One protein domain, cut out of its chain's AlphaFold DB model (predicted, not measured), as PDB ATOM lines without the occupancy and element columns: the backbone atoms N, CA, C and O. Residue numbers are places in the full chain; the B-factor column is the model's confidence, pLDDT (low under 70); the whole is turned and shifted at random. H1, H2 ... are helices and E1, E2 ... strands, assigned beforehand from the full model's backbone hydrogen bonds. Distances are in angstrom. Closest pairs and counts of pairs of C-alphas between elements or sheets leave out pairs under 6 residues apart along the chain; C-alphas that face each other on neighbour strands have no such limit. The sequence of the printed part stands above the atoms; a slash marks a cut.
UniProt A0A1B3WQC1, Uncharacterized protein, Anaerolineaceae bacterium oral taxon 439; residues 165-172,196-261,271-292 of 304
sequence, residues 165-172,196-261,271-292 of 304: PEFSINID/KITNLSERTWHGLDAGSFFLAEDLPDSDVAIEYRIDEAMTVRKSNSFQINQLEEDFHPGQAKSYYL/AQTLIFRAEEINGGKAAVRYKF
ATOM      1  N   PRO A 165      10.088   4.338 -27.896       76.69
ATOM      2  CA  PRO A 165       9.767   4.594 -29.290       76.69
ATOM      3  C   PRO A 165      11.034   4.951 -30.062       76.69
ATOM      4  O   PRO A 165      11.776   5.845 -29.672       76.69
ATOM      5  N   GLU A 166      11.265   4.263 -31.172       82.00
ATOM      6  CA  GLU A 166      12.456   4.497 -31.999       82.00
ATOM      7  C   GLU A 166      12.102   5.303 -33.244       82.00
ATOM      8  O   GLU A 166      12.748   6.293 -33.578       82.00
ATOM      9  N   PHE A 167      11.014   4.928 -33.913       79.62
ATOM     10  CA  PHE A 167      10.551   5.610 -35.111       79.62
ATOM     11  C   PHE A 167       9.039   5.484 -35.270       79.62
ATOM     12  O   PHE A 167       8.417   4.547 -34.761       79.62
ATOM     13  N   SER A 168       8.451   6.393 -36.043       83.81
ATOM     14  CA  SER A 168       7.125   6.200 -36.624       83.81
ATOM     15  C   SER A 168       7.188   6.210 -38.142       83.81
ATOM     16  O   SER A 168       7.925   6.986 -38.750       83.81
ATOM     17  N   ILE A 169       6.398   5.330 -38.750       80.19
ATOM     18  CA  ILE A 169       6.192   5.281 -40.195       80.19
ATOM     19  C   ILE A 169       4.727   5.571 -40.489       80.19
ATOM     20  O   ILE A 169       3.823   4.913 -39.965       80.19
ATOM     21  N   ASN A 170       4.498   6.538 -41.367       81.00
ATOM     22  CA  ASN A 170       3.195   6.842 -41.927       81.00
ATOM     23  C   ASN A 170       3.277   6.758 -43.452       81.00
ATOM     24  O   ASN A 170       4.043   7.481 -44.088       81.00
ATOM     25  N   ILE A 171       2.472   5.874 -44.032       75.62
ATOM     26  CA  ILE A 171       2.172   5.922 -45.460       75.62
ATOM     27  C   ILE A 171       1.011   6.897 -45.610       75.62
ATOM     28  O   ILE A 171      -0.157   6.534 -45.439       75.62
ATOM     29  N   ASP A 172       1.364   8.150 -45.877       67.75
ATOM     30  CA  ASP A 172       0.441   9.277 -46.009       67.75
ATOM     31  C   ASP A 172      -0.392   9.195 -47.295       67.75
ATOM     32  O   ASP A 172      -1.357   9.942 -47.474       67.75
ATOM     33  N   LYS A 196       6.277   8.953 -44.923       84.88
ATOM     34  CA  LYS A 196       6.741   9.884 -43.904       84.88
ATOM     35  C   LYS A 196       7.309   9.079 -42.743       84.88
ATOM     36  O   LYS A 196       6.615   8.247 -42.161       84.88
ATOM     37  N   ILE A 197       8.562   9.347 -42.409       83.62
ATOM     38  CA  ILE A 197       9.270   8.714 -41.298       83.62
ATOM     39  C   ILE A 197       9.584   9.796 -40.277       83.62
ATOM     40  O   ILE A 197       9.987  10.895 -40.658       83.62
ATOM     41  N   THR A 198       9.395   9.486 -38.998       87.06
ATOM     42  CA  THR A 198       9.760  10.364 -37.881       87.06
ATOM     43  C   THR A 198      10.718   9.628 -36.960       87.06
ATOM     44  O   THR A 198      10.416   8.508 -36.547       87.06
ATOM     45  N   ASN A 199      11.850  10.248 -36.629       87.81
ATOM     46  CA  ASN A 199      12.741   9.749 -35.589       87.81
ATOM     47  C   ASN A 199      12.120  10.082 -34.230       87.81
ATOM     48  O   ASN A 199      11.977  11.256 -33.888       87.81
ATOM     49  N   LEU A 200      11.720   9.060 -33.479       87.88
ATOM     50  CA  LEU A 200      11.144   9.226 -32.144       87.88
ATOM     51  C   LEU A 200      12.156   8.942 -31.031       87.88
ATOM     52  O   LEU A 200      11.827   9.143 -29.862       87.88
ATOM     53  N   SER A 201      13.364   8.498 -31.385       84.94
ATOM     54  CA  SER A 201      14.428   8.252 -30.426       84.94
ATOM     55  C   SER A 201      15.069   9.565 -29.965       84.94
ATOM     56  O   SER A 201      14.933  10.621 -30.587       84.94
ATOM     57  N   GLU A 202      15.818   9.497 -28.867       85.50
ATOM     58  CA  GLU A 202      16.621  10.617 -28.360       85.50
ATOM     59  C   GLU A 202      17.983  10.744 -29.074       85.50
ATOM     60  O   GLU A 202      18.810  11.577 -28.699       85.50
ATOM     61  N   ARG A 203      18.246   9.916 -30.098       85.38
ATOM     62  CA  ARG A 203      19.551   9.775 -30.766       85.38
ATOM     63  C   ARG A 203      19.475  10.135 -32.250       85.38
ATOM     64  O   ARG A 203      18.445   9.956 -32.893       85.38
ATOM     65  N   THR A 204      20.588  10.614 -32.804       87.31
ATOM     66  CA  THR A 204      20.722  10.824 -34.252       87.31
ATOM     67  C   THR A 204      20.971   9.498 -34.960       87.31
ATOM     68  O   THR A 204      21.791   8.684 -34.524       87.31
ATOM     69  N   TRP A 205      20.266   9.308 -36.070       82.94
ATOM     70  CA  TRP A 205      20.446   8.179 -36.971       82.94
ATOM     71  C   TRP A 205      21.193   8.607 -38.226       82.94
ATOM     72  O   TRP A 205      20.919   9.658 -38.791       82.94
ATOM     73  N   HIS A 206      22.082   7.754 -38.694       80.25
ATOM     74  CA  HIS A 206      22.775   7.830 -39.967       80.25
ATOM     75  C   HIS A 206      22.356   6.644 -40.854       80.25
ATOM     76  O   HIS A 206      21.634   5.735 -40.437       80.25
ATOM     77  N   GLY A 207      22.747   6.679 -42.125       70.94
ATOM     78  CA  GLY A 207      22.422   5.600 -43.062       70.94
ATOM     79  C   GLY A 207      20.943   5.551 -43.443       70.94
ATOM     80  O   GLY A 207      20.370   4.466 -43.496       70.94
ATOM     81  N   LEU A 208      20.319   6.716 -43.673       76.00
ATOM     82  CA  LEU A 208      19.053   6.852 -44.409       76.00
ATOM     83  C   LEU A 208      19.328   7.305 -45.843       76.00
ATOM     84  O   LEU A 208      19.000   8.428 -46.227       76.00
ATOM     85  N   ASP A 209      19.967   6.427 -46.604       75.81
ATOM     86  CA  ASP A 209      20.295   6.612 -48.014       75.81
ATOM     87  C   ASP A 209      19.342   5.800 -48.912       75.81
ATOM     88  O   ASP A 209      18.319   5.269 -48.470       75.81
ATOM     89  N   ALA A 210      19.642   5.710 -50.210       73.75
ATOM     90  CA  ALA A 210      18.811   4.943 -51.136       73.75
ATOM     91  C   ALA A 210      18.857   3.429 -50.845       73.75
ATOM     92  O   ALA A 210      17.873   2.715 -51.051       73.75
ATOM     93  N   GLY A 211      19.979   2.930 -50.323       76.44
ATOM     94  CA  GLY A 211      20.174   1.542 -49.912       76.44
ATOM     95  C   GLY A 211      19.385   1.156 -48.659       76.44
ATOM     96  O   GLY A 211      19.141  -0.035 -48.435       76.44
ATOM     97  N   SER A 212      18.924   2.133 -47.884       79.25
ATOM     98  CA  SER A 212      18.095   1.943 -46.689       79.25
ATOM     99  C   SER A 212      16.698   1.412 -46.984       79.25
ATOM    100  O   SER A 212      16.058   0.869 -46.081       79.25
ATOM    101  N   PHE A 213      16.216   1.531 -48.224       83.94
ATOM    102  CA  PHE A 213      14.872   1.106 -48.604       83.94
ATOM    103  C   PHE A 213      14.912   0.028 -49.680       83.94
ATOM    104  O   PHE A 213      15.577   0.154 -50.708       83.94
ATOM    105  N   PHE A 214      14.138  -1.030 -49.473       86.25
ATOM    106  CA  PHE A 214      13.921  -2.049 -50.493       86.25
ATOM    107  C   PHE A 214      12.604  -2.775 -50.255       86.25
ATOM    108  O   PHE A 214      12.124  -2.895 -49.125       86.25
ATOM    109  N   LEU A 215      12.017  -3.279 -51.333       86.00
ATOM    110  CA  LEU A 215      10.912  -4.219 -51.242       86.00
ATOM    111  C   LEU A 215      11.463  -5.630 -51.143       86.00
ATOM    112  O   LEU A 215      12.393  -5.984 -51.855       86.00
ATOM    113  N   ALA A 216      10.875  -6.436 -50.276       82.50
ATOM    114  CA  ALA A 216      11.194  -7.838 -50.126       82.50
ATOM    115  C   ALA A 216       9.961  -8.696 -50.414       82.50
ATOM    116  O   ALA A 216       8.825  -8.361 -50.038       82.50
ATOM    117  N   GLU A 217      10.197  -9.834 -51.056       80.62
ATOM    118  CA  GLU A 217       9.228 -10.924 -51.063       80.62
ATOM    119  C   GLU A 217       9.113 -11.529 -49.661       80.62
ATOM    120  O   GLU A 217      10.106 -11.908 -49.042       80.62
ATOM    121  N   ASP A 218       7.884 -11.601 -49.151       67.31
ATOM    122  CA  ASP A 218       7.571 -12.233 -47.868       67.31
ATOM    123  C   ASP A 218       7.384 -13.733 -48.114       67.31
ATOM    124  O   ASP A 218       6.264 -14.215 -48.294       67.31
ATOM    125  N   LEU A 219       8.498 -14.458 -48.233       64.06
ATOM    126  CA  LEU A 219       8.490 -15.904 -48.437       64.06
ATOM    127  C   LEU A 219       8.474 -16.601 -47.064       64.06
ATOM    128  O   LEU A 219       9.469 -16.528 -46.348       64.06
ATOM    129  N   PRO A 220       7.375 -17.275 -46.675       55.00
ATOM    130  CA  PRO A 220       7.240 -17.861 -45.339       55.00
ATOM    131  C   PRO A 220       8.229 -19.004 -45.049       55.00
ATOM    132  O   PRO A 220       8.471 -19.289 -43.881       55.00
ATOM    133  N   ASP A 221       8.819 -19.614 -46.085       52.28
ATOM    134  CA  ASP A 221       9.648 -20.827 -45.985       52.28
ATOM    135  C   ASP A 221      11.071 -20.656 -46.566       52.28
ATOM    136  O   ASP A 221      11.724 -21.641 -46.912       52.28
ATOM    137  N   SER A 222      11.556 -19.420 -46.737       52.22
ATOM    138  CA  SER A 222      12.873 -19.145 -47.332       52.22
ATOM    139  C   SER A 222      13.639 -18.087 -46.543       52.22
ATOM    140  O   SER A 222      13.156 -16.971 -46.371       52.22
ATOM    141  N   ASP A 223      14.874 -18.413 -46.155       53.06
ATOM    142  CA  ASP A 223      15.831 -17.447 -45.590       53.06
ATOM    143  C   ASP A 223      16.346 -16.456 -46.650       53.06
ATOM    144  O   ASP A 223      16.930 -15.420 -46.329       53.06
ATOM    145  N   VAL A 224      16.125 -16.763 -47.933       57.66
ATOM    146  CA  VAL A 224      16.472 -15.894 -49.058       57.66
ATOM    147  C   VAL A 224      15.281 -14.993 -49.362       57.66
ATOM    148  O   VAL A 224      14.266 -15.454 -49.889       57.66
ATOM    149  N   ALA A 225      15.420 -13.706 -49.044       68.94
ATOM    150  CA  ALA A 225      14.509 -12.660 -49.487       68.94
ATOM    151  C   ALA A 225      14.968 -12.128 -50.852       68.94
ATOM    152  O   ALA A 225      16.127 -11.748 -51.015       68.94
ATOM    153  N   ILE A 226      14.063 -12.084 -51.835       78.12
ATOM    154  CA  ILE A 226      14.321 -11.359 -53.084       78.12
ATOM    155  C   ILE A 226      14.093  -9.877 -52.804       78.12
ATOM    156  O   ILE A 226      12.985  -9.483 -52.435       78.12
ATOM    157  N   GLU A 227      15.151  -9.081 -52.948       86.50
ATOM    158  CA  GLU A 227      15.144  -7.645 -52.679       86.50
ATOM    159  C   GLU A 227      15.033  -6.838 -53.983       86.50
ATOM    160  O   GLU A 227      15.802  -7.041 -54.923       86.50
ATOM    161  N   TYR A 228      14.117  -5.872 -54.012       87.38
ATOM    162  CA  TYR A 228      13.985  -4.868 -55.065       87.38
ATOM    163  C   TYR A 228      14.405  -3.515 -54.502       87.38
ATOM    164  O   TYR A 228      13.750  -2.964 -53.612       87.38
ATOM    165  N   ARG A 229      15.528  -3.005 -55.001       88.56
ATOM    166  CA  ARG A 229      16.095  -1.713 -54.606       88.56
ATOM    167  C   ARG A 229      15.343  -0.567 -55.278       88.56
ATOM    168  O   ARG A 229      14.626  -0.778 -56.257       88.56
ATOM    169  N   ILE A 230      15.495   0.636 -54.729       87.50
ATOM    170  CA  ILE A 230      14.947   1.852 -55.336       87.50
ATOM    171  C   ILE A 230      15.512   2.003 -56.756       87.50
ATOM    172  O   ILE A 230      16.720   1.895 -56.965       87.50
ATOM    173  N   ASP A 231      14.650   2.307 -57.723       88.25
ATOM    174  CA  ASP A 231      15.061   2.844 -59.015       88.25
ATOM    175  C   ASP A 231      15.329   4.345 -58.851       88.25
ATOM    176  O   ASP A 231      14.432   5.192 -58.963       88.25
ATOM    177  N   GLU A 232      16.572   4.681 -58.504       81.94
ATOM    178  CA  GLU A 232      16.984   6.064 -58.258       81.94
ATOM    179  C   GLU A 232      16.741   6.948 -59.482       81.94
ATOM    180  O   GLU A 232      16.228   8.059 -59.354       81.94
ATOM    181  N   ALA A 233      17.020   6.444 -60.688       82.94
ATOM    182  CA  ALA A 233      16.852   7.206 -61.917       82.94
ATOM    183  C   ALA A 233      15.385   7.593 -62.152       82.94
ATOM    184  O   ALA A 233      15.104   8.734 -62.534       82.94
ATOM    185  N   MET A 234      14.441   6.674 -61.929       85.19
ATOM    186  CA  MET A 234      13.011   6.980 -62.055       85.19
ATOM    187  C   MET A 234      12.528   7.867 -60.917       85.19
ATOM    188  O   MET A 234      11.737   8.788 -61.145       85.19
ATOM    189  N   THR A 235      13.042   7.643 -59.710       80.94
ATOM    190  CA  THR A 235      12.672   8.442 -58.545       80.94
ATOM    191  C   THR A 235      13.098   9.907 -58.711       80.94
ATOM    192  O   THR A 235      12.267  10.793 -58.509       80.94
ATOM    193  N   VAL A 236      14.321  10.172 -59.196       77.75
ATOM    194  CA  VAL A 236      14.816  11.519 -59.562       77.75
ATOM    195  C   VAL A 236      13.939  12.166 -60.634       77.75
ATOM    196  O   VAL A 236      13.642  13.356 -60.575       77.75
ATOM    197  N   ARG A 237      13.534  11.400 -61.654       77.38
ATOM    198  CA  ARG A 237      12.752  11.930 -62.785       77.38
ATOM    199  C   ARG A 237      11.342  12.348 -62.386       77.38
ATOM    200  O   ARG A 237      10.815  13.297 -62.962       77.38
ATOM    201  N   LYS A 238      10.712  11.613 -61.467       76.12
ATOM    202  CA  LYS A 238       9.313  11.843 -61.079       76.12
ATOM    203  C   LYS A 238       9.174  12.762 -59.872       76.12
ATOM    204  O   LYS A 238       8.134  13.399 -59.709       76.12
ATOM    205  N   SER A 239      10.211  12.851 -59.047       67.69
ATOM    206  CA  SER A 239      10.232  13.729 -57.892       67.69
ATOM    207  C   SER A 239      11.533  14.510 -57.822       67.69
ATOM    208  O   SER A 239      12.623  13.943 -57.823       67.69
ATOM    209  N   ASN A 240      11.410  15.815 -57.580       56.19
ATOM    210  CA  ASN A 240      12.537  16.639 -57.154       56.19
ATOM    211  C   ASN A 240      13.066  16.229 -55.765       56.19
ATOM    212  O   ASN A 240      13.985  16.870 -55.281       56.19
ATOM    213  N   SER A 241      12.534  15.183 -55.114       50.34
ATOM    214  CA  SER A 241      13.037  14.623 -53.846       50.34
ATOM    215  C   SER A 241      14.558  14.444 -53.821       50.34
ATOM    216  O   SER A 241      15.176  14.677 -52.787       50.34
ATOM    217  N   PHE A 242      15.174  14.115 -54.958       51.03
ATOM    218  CA  PHE A 242      16.632  13.996 -55.074       51.03
ATOM    219  C   PHE A 242      17.377  15.341 -55.089       51.03
ATOM    220  O   PHE A 242      18.556  15.384 -54.765       51.03
ATOM    221  N   GLN A 243      16.708  16.442 -55.436       45.81
ATOM    222  CA  GLN A 243      17.271  17.799 -55.466       45.81
ATOM    223  C   GLN A 243      17.082  18.566 -54.141       45.81
ATOM    224  O   GLN A 243      17.625  19.657 -54.001       45.81
ATOM    225  N   ILE A 244      16.331  18.023 -53.170       45.75
ATOM    226  CA  ILE A 244      16.021  18.679 -51.880       45.75
ATOM    227  C   ILE A 244      16.701  17.948 -50.696       45.75
ATOM    228  O   ILE A 244      16.131  17.885 -49.613       45.75
ATOM    229  N   ASN A 245      17.896  17.366 -50.882       41.62
ATOM    230  CA  ASN A 245      18.658  16.659 -49.829       41.62
ATOM    231  C   ASN A 245      17.838  15.610 -49.046       41.62
ATOM    232  O   ASN A 245      17.598  15.748 -47.847       41.62
ATOM    233  N   GLN A 246      17.385  14.541 -49.710       51.81
ATOM    234  CA  GLN A 246      16.682  13.439 -49.027       51.81
ATOM    235  C   GLN A 246      17.474  12.133 -48.906       51.81
ATOM    236  O   GLN A 246      16.956  11.212 -48.293       51.81
ATOM    237  N   LEU A 247      18.699  12.027 -49.430       55.69
ATOM    238  CA  LEU A 247      19.509  10.794 -49.336       55.69
ATOM    239  C   LEU A 247      20.860  10.983 -48.642       55.69
ATOM    240  O   LEU A 247      21.651  10.050 -48.562       55.69
ATOM    241  N   GLU A 248      21.090  12.173 -48.102       59.66
ATOM    242  CA  GLU A 248      22.162  12.444 -47.156       59.66
ATOM    243  C   GLU A 248      21.556  13.154 -45.936       59.66
ATOM    244  O   GLU A 248      20.468  13.733 -46.015       59.66
ATOM    245  N   GLU A 249      22.278  13.094 -44.819       66.62
ATOM    246  CA  GLU A 249      22.019  13.730 -43.520       66.62
ATOM    247  C   GLU A 249      21.226  12.901 -42.507       66.62
ATOM    248  O   GLU A 249      20.000  12.734 -42.585       66.62
ATOM    249  N   ASP A 250      21.982  12.474 -41.496       78.62
ATOM    250  CA  ASP A 250      21.706  12.681 -40.076       78.62
ATOM    251  C   ASP A 250      20.242  12.997 -39.786       78.62
ATOM    252  O   ASP A 250      19.737  14.112 -39.963       78.62
ATOM    253  N   PHE A 251      19.542  11.972 -39.338       83.56
ATOM    254  CA  PHE A 251      18.148  12.045 -38.989       83.56
ATOM    255  C   PHE A 251      18.026  12.298 -37.491       83.56
ATOM    256  O   PHE A 251      18.148  11.399 -36.655       83.56
ATOM    257  N   HIS A 252      17.845  13.572 -37.158       87.19
ATOM    258  CA  HIS A 252      17.910  14.075 -35.793       87.19
ATOM    259  C   HIS A 252      16.661  13.691 -34.980       87.19
ATOM    260  O   HIS A 252      15.592  13.484 -35.564       87.19
ATOM    261  N   PRO A 253      16.760  13.629 -33.640       89.62
ATOM    262  CA  PRO A 253      15.617  13.390 -32.757       89.62
ATOM    263  C   PRO A 253      14.423  14.305 -33.057       89.62
ATOM    264  O   PRO A 253      14.573  15.523 -33.171       89.62
ATOM    265  N   GLY A 254      13.228  13.726 -33.195       88.44
ATOM    266  CA  GLY A 254      11.977  14.442 -33.474       88.44
ATOM    267  C   GLY A 254      11.807  14.933 -34.917       88.44
ATOM    268  O   GLY A 254      10.749  15.466 -35.261       88.44
ATOM    269  N   GLN A 255      12.812  14.765 -35.781       87.75
ATOM    270  CA  GLN A 255      12.722  15.165 -37.180       87.75
ATOM    271  C   GLN A 255      11.780  14.227 -37.945       87.75
ATOM    272  O   GLN A 255      11.802  13.012 -37.755       87.75
ATOM    273  N   ALA A 256      10.980  14.789 -38.856       86.44
ATOM    274  CA  ALA A 256      10.171  14.028 -39.800       86.44
ATOM    275  C   ALA A 256      10.611  14.316 -41.239       86.44
ATOM    276  O   ALA A 256      10.671  15.477 -41.649       86.44
ATOM    277  N   LYS A 257      10.881  13.265 -42.016       82.50
ATOM    278  CA  LYS A 257      11.248  13.344 -43.436       82.50
ATOM    279  C   LYS A 257      10.229  12.563 -44.268       82.50
ATOM    280  O   LYS A 257       9.755  11.505 -43.859       82.50
ATOM    281  N   SER A 258       9.844  13.121 -45.415       82.12
ATOM    282  CA  SER A 258       8.913  12.482 -46.354       82.12
ATOM    283  C   SER A 258       9.669  12.061 -47.598       82.12
ATOM    284  O   SER A 258      10.193  12.925 -48.292       82.12
ATOM    285  N   TYR A 259       9.694  10.767 -47.878       81.06
ATOM    286  CA  TYR A 259      10.414  10.169 -48.989       81.06
ATOM    287  C   TYR A 259       9.451   9.801 -50.112       81.06
ATOM    288  O   TYR A 259       8.340   9.319 -49.867       81.06
ATOM    289  N   TYR A 260       9.901  10.012 -51.346       83.62
ATOM    290  CA  TYR A 260       9.270   9.480 -52.547       83.62
ATOM    291  C   TYR A 260      10.148   8.350 -53.067       83.62
ATOM    292  O   TYR A 260      11.312   8.593 -53.359       83.62
ATOM    293  N   LEU A 261       9.613   7.136 -53.141       85.62
ATOM    294  CA  LEU A 261      10.364   5.926 -53.463       85.62
ATOM    295  C   LEU A 261       9.712   5.242 -54.664       85.62
ATOM    296  O   LEU A 261       8.498   5.020 -54.657       85.62
ATOM    297  N   ALA A 271       6.471  -9.381 -54.119       70.44
ATOM    298  CA  ALA A 271       6.869  -8.386 -53.128       70.44
ATOM    299  C   ALA A 271       5.638  -7.885 -52.361       70.44
ATOM    300  O   ALA A 271       4.648  -7.499 -52.962       70.44
ATOM    301  N   GLN A 272       5.658  -7.912 -51.033       74.38
ATOM    302  CA  GLN A 272       4.556  -7.372 -50.211       74.38
ATOM    303  C   GLN A 272       5.072  -6.643 -48.971       74.38
ATOM    304  O   GLN A 272       4.300  -6.102 -48.179       74.38
ATOM    305  N   THR A 273       6.387  -6.626 -48.772       78.31
ATOM    306  CA  THR A 273       6.985  -6.033 -47.583       78.31
ATOM    307  C   THR A 273       7.964  -4.962 -48.006       78.31
ATOM    308  O   THR A 273       8.924  -5.242 -48.708       78.31
ATOM    309  N   LEU A 274       7.733  -3.731 -47.563       79.31
ATOM    310  CA  LEU A 274       8.718  -2.664 -47.628       79.31
ATOM    311  C   LEU A 274       9.586  -2.793 -46.391       79.31
ATOM    312  O   LEU A 274       9.074  -2.872 -45.273       79.31
ATOM    313  N   ILE A 275      10.892  -2.823 -46.594       79.25
ATOM    314  CA  ILE A 275      11.861  -2.836 -45.516       79.25
ATOM    315  C   ILE A 275      12.615  -1.515 -45.533       79.25
ATOM    316  O   ILE A 275      13.102  -1.068 -46.570       79.25
ATOM    317  N   PHE A 276      12.680  -0.907 -44.357       78.75
ATOM    318  CA  PHE A 276      13.463   0.280 -44.058       78.75
ATOM    319  C   PHE A 276      14.567  -0.101 -43.074       78.75
ATOM    320  O   PHE A 276      14.317  -0.844 -42.121       78.75
ATOM    321  N   ARG A 277      15.785   0.380 -43.305       80.12
ATOM    322  CA  ARG A 277      16.946   0.153 -42.442       80.12
ATOM    323  C   ARG A 277      17.602   1.481 -42.090       80.12
ATOM    324  O   ARG A 277      17.627   2.387 -42.911       80.12
ATOM    325  N   ALA A 278      18.125   1.575 -40.880       77.94
ATOM    326  CA  ALA A 278      18.807   2.759 -40.380       77.94
ATOM    327  C   ALA A 278      19.912   2.339 -39.404       77.94
ATOM    328  O   ALA A 278      19.831   1.258 -38.816       77.94
ATOM    329  N   GLU A 279      20.921   3.181 -39.205       77.31
ATOM    330  CA  GLU A 279      22.013   2.935 -38.259       77.31
ATOM    331  C   GLU A 279      22.211   4.139 -37.335       77.31
ATOM    332  O   GLU A 279      22.386   5.261 -37.771       77.31
ATOM    333  N   GLU A 280      22.168   3.946 -36.030       76.31
ATOM    334  CA  GLU A 280      22.455   4.984 -35.048       76.31
ATOM    335  C   GLU A 280      23.925   5.413 -35.088       76.31
ATOM    336  O   GLU A 280      24.807   4.611 -35.385       76.31
ATOM    337  N   ILE A 281      24.222   6.637 -34.636       76.12
ATOM    338  CA  ILE A 281      25.607   7.147 -34.528       76.12
ATOM    339  C   ILE A 281      26.542   6.258 -33.691       76.12
ATOM    340  O   ILE A 281      27.757   6.288 -33.861       76.12
ATOM    341  N   ASN A 282      25.977   5.440 -32.802       73.75
ATOM    342  CA  ASN A 282      26.716   4.520 -31.941       73.75
ATOM    343  C   ASN A 282      26.851   3.102 -32.539       73.75
ATOM    344  O   ASN A 282      27.213   2.176 -31.814       73.75
ATOM    345  N   GLY A 283      26.517   2.910 -33.821       72.75
ATOM    346  CA  GLY A 283      26.582   1.626 -34.530       72.75
ATOM    347  C   GLY A 283      25.372   0.708 -34.320       72.75
ATOM    348  O   GLY A 283      25.357  -0.419 -34.806       72.75
ATOM    349  N   GLY A 284      24.348   1.156 -33.587       75.12
ATOM    350  CA  GLY A 284      23.115   0.393 -33.389       75.12
ATOM    351  C   GLY A 284      22.286   0.341 -34.669       75.12
ATOM    352  O   GLY A 284      21.912   1.377 -35.194       75.12
ATOM    353  N   LYS A 285      21.957  -0.844 -35.181       74.31
ATOM    354  CA  LYS A 285      21.177  -0.969 -36.422       74.31
ATOM    355  C   LYS A 285      19.687  -1.163 -36.127       74.31
ATOM    356  O   LYS A 285      19.317  -1.943 -35.252       74.31
ATOM    357  N   ALA A 286      18.821  -0.508 -36.895       73.06
ATOM    358  CA  ALA A 286      17.385  -0.774 -36.920       73.06
ATOM    359  C   ALA A 286      16.957  -1.305 -38.277       73.06
ATOM    360  O   ALA A 286      17.366  -0.808 -39.327       73.06
ATOM    361  N   ALA A 287      16.057  -2.281 -38.243       74.12
ATOM    362  CA  ALA A 287      15.343  -2.741 -39.420       74.12
ATOM    363  C   ALA A 287      13.844  -2.775 -39.147       74.12
ATOM    364  O   ALA A 287      13.373  -3.287 -38.131       74.12
ATOM    365  N   VAL A 288      13.075  -2.260 -40.092       72.94
ATOM    366  CA  VAL A 288      11.639  -2.066 -39.964       72.94
ATOM    367  C   VAL A 288      10.974  -2.715 -41.137       72.94
ATOM    368  O   VAL A 288      11.255  -2.376 -42.285       72.94
ATOM    369  N   ARG A 289      10.082  -3.652 -40.845       73.81
ATOM    370  CA  ARG A 289       9.346  -4.373 -41.876       73.81
ATOM    371  C   ARG A 289       7.913  -3.881 -41.885       73.81
ATOM    372  O   ARG A 289       7.180  -4.063 -40.913       73.81
ATOM    373  N   TYR A 290       7.531  -3.263 -42.989       71.62
ATOM    374  CA  TYR A 290       6.194  -2.761 -43.246       71.62
ATOM    375  C   TYR A 290       5.517  -3.650 -44.287       71.62
ATOM    376  O   TYR A 290       5.892  -3.645 -45.458       71.62
ATOM    377  N   LYS A 291       4.498  -4.411 -43.881       70.56
ATOM    378  CA  LYS A 291       3.715  -5.232 -44.816       70.56
ATOM    379  C   LYS A 291       2.596  -4.407 -45.440       70.56
ATOM    380  O   LYS A 291       1.730  -3.898 -44.726       70.56
ATOM    381  N   PHE A 292       2.570  -4.336 -46.765       66.50
ATOM    382  CA  PHE A 292       1.498  -3.718 -47.536       66.50
ATOM    383  C   PHE A 292       1.000  -4.671 -48.616       66.50
ATOM    384  O   PHE A 292       1.736  -5.490 -49.150       66.50
TER     385      PHE A 292
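Overview. This is residues 165 to 172, 196 to 261 and 271 to 292 of the 304 residues of an uncharacterized protein of Anaerolineaceae bacterium oral taxon 439 (UniProt A0A1B3WQC1). Two small twisted antiparallel sheets are set partly face to face, the larger one of E4, E3, E6 and E7, the smaller of E1, E2 and E5; their edge strands E7 and E1 come near each other along one side. Two short helices, H1 and H2, sit beyond E5 on the other side, and the tip of the hairpin of E3 and E4 makes the far end from H2. The printed part has 96 residues, with seven named strands and two named helices in the order E1 E2 E3 E4 H1 H2 E5 E6 E7; the sheets run E4 E3 E6 E7 and E1 E2 E5, and the class is mixed, helices and strands. The whole is compact, with a radius of gyration of the C-alphas of 13.7 A, and spans 37 by 33 by 24 A.

Along the chain. In the larger sheet, E6 is residues 271 to 280, 27.4 A long, and ends at C-alpha 280 (22.455, 4.984, -35.048). E7 is residues 285 to 291, 19.8 A, E3 is 213 to 217, 13.5 A, and E4 is 227 to 229, 6.3 A. In the smaller sheet, E1 is residues 165 to 170, 14.4 A, beginning at C-alpha 165 (9.767, 4.594, -29.290); E2 is 196 to 199, 10.3 A, and E5 is 256 to 261, 15.9 A. H1 is residues 232 to 238, 10.0 A, and H2 is 240 to 243, 5.2 A.

Arrangement. E6 and E7 are an antiparallel hairpin at 159 degrees, with N 276 and O 288 2.9 A apart. E3 is antiparallel to E6, with N 216 and O 273 at 2.8 A, and forms a hairpin with E4, with N 228 and O 215 at 2.8 A. Residues 205 to 206 pair antiparallel with residues 279 to 280 of E6. E2 is antiparallel to E1, with N 168 and O 198 at 2.9 A, and to E5, with N 197 and O 257 at 2.9 A. E3 and E5 are only just apart, 8.2 A at the closest. H1 and H2 only graze the sheet of E1, E2 and E5; the closest C-alphas to E5 are Thr 235 and Leu 261, 6.1 A, for H1, and Ser 241 and Tyr 260, 6.5 A, for H2. H1 and H2 touch only at the corner, closest at the C-alphas of Val 236 and Phe 242, 5.4 A. In H1 every O i to N i+4 pair is within hydrogen-bond range; H2 is too short for one.

Size, cuts and confidence. The two C-alphas farthest apart, of Asp 221 and Gln 243, are 40.5 A apart. Residues 173 to 195 and 262 to 270 are not printed, with gaps of 6.7 A and 14.7 A between the C-alphas across the cuts. The links E2 to E3 and H2 to E5 are long. Mean pLDDT of the printed part is 75.4; residues 172, 218 to 225, 239 to 249 and 292 are under 70.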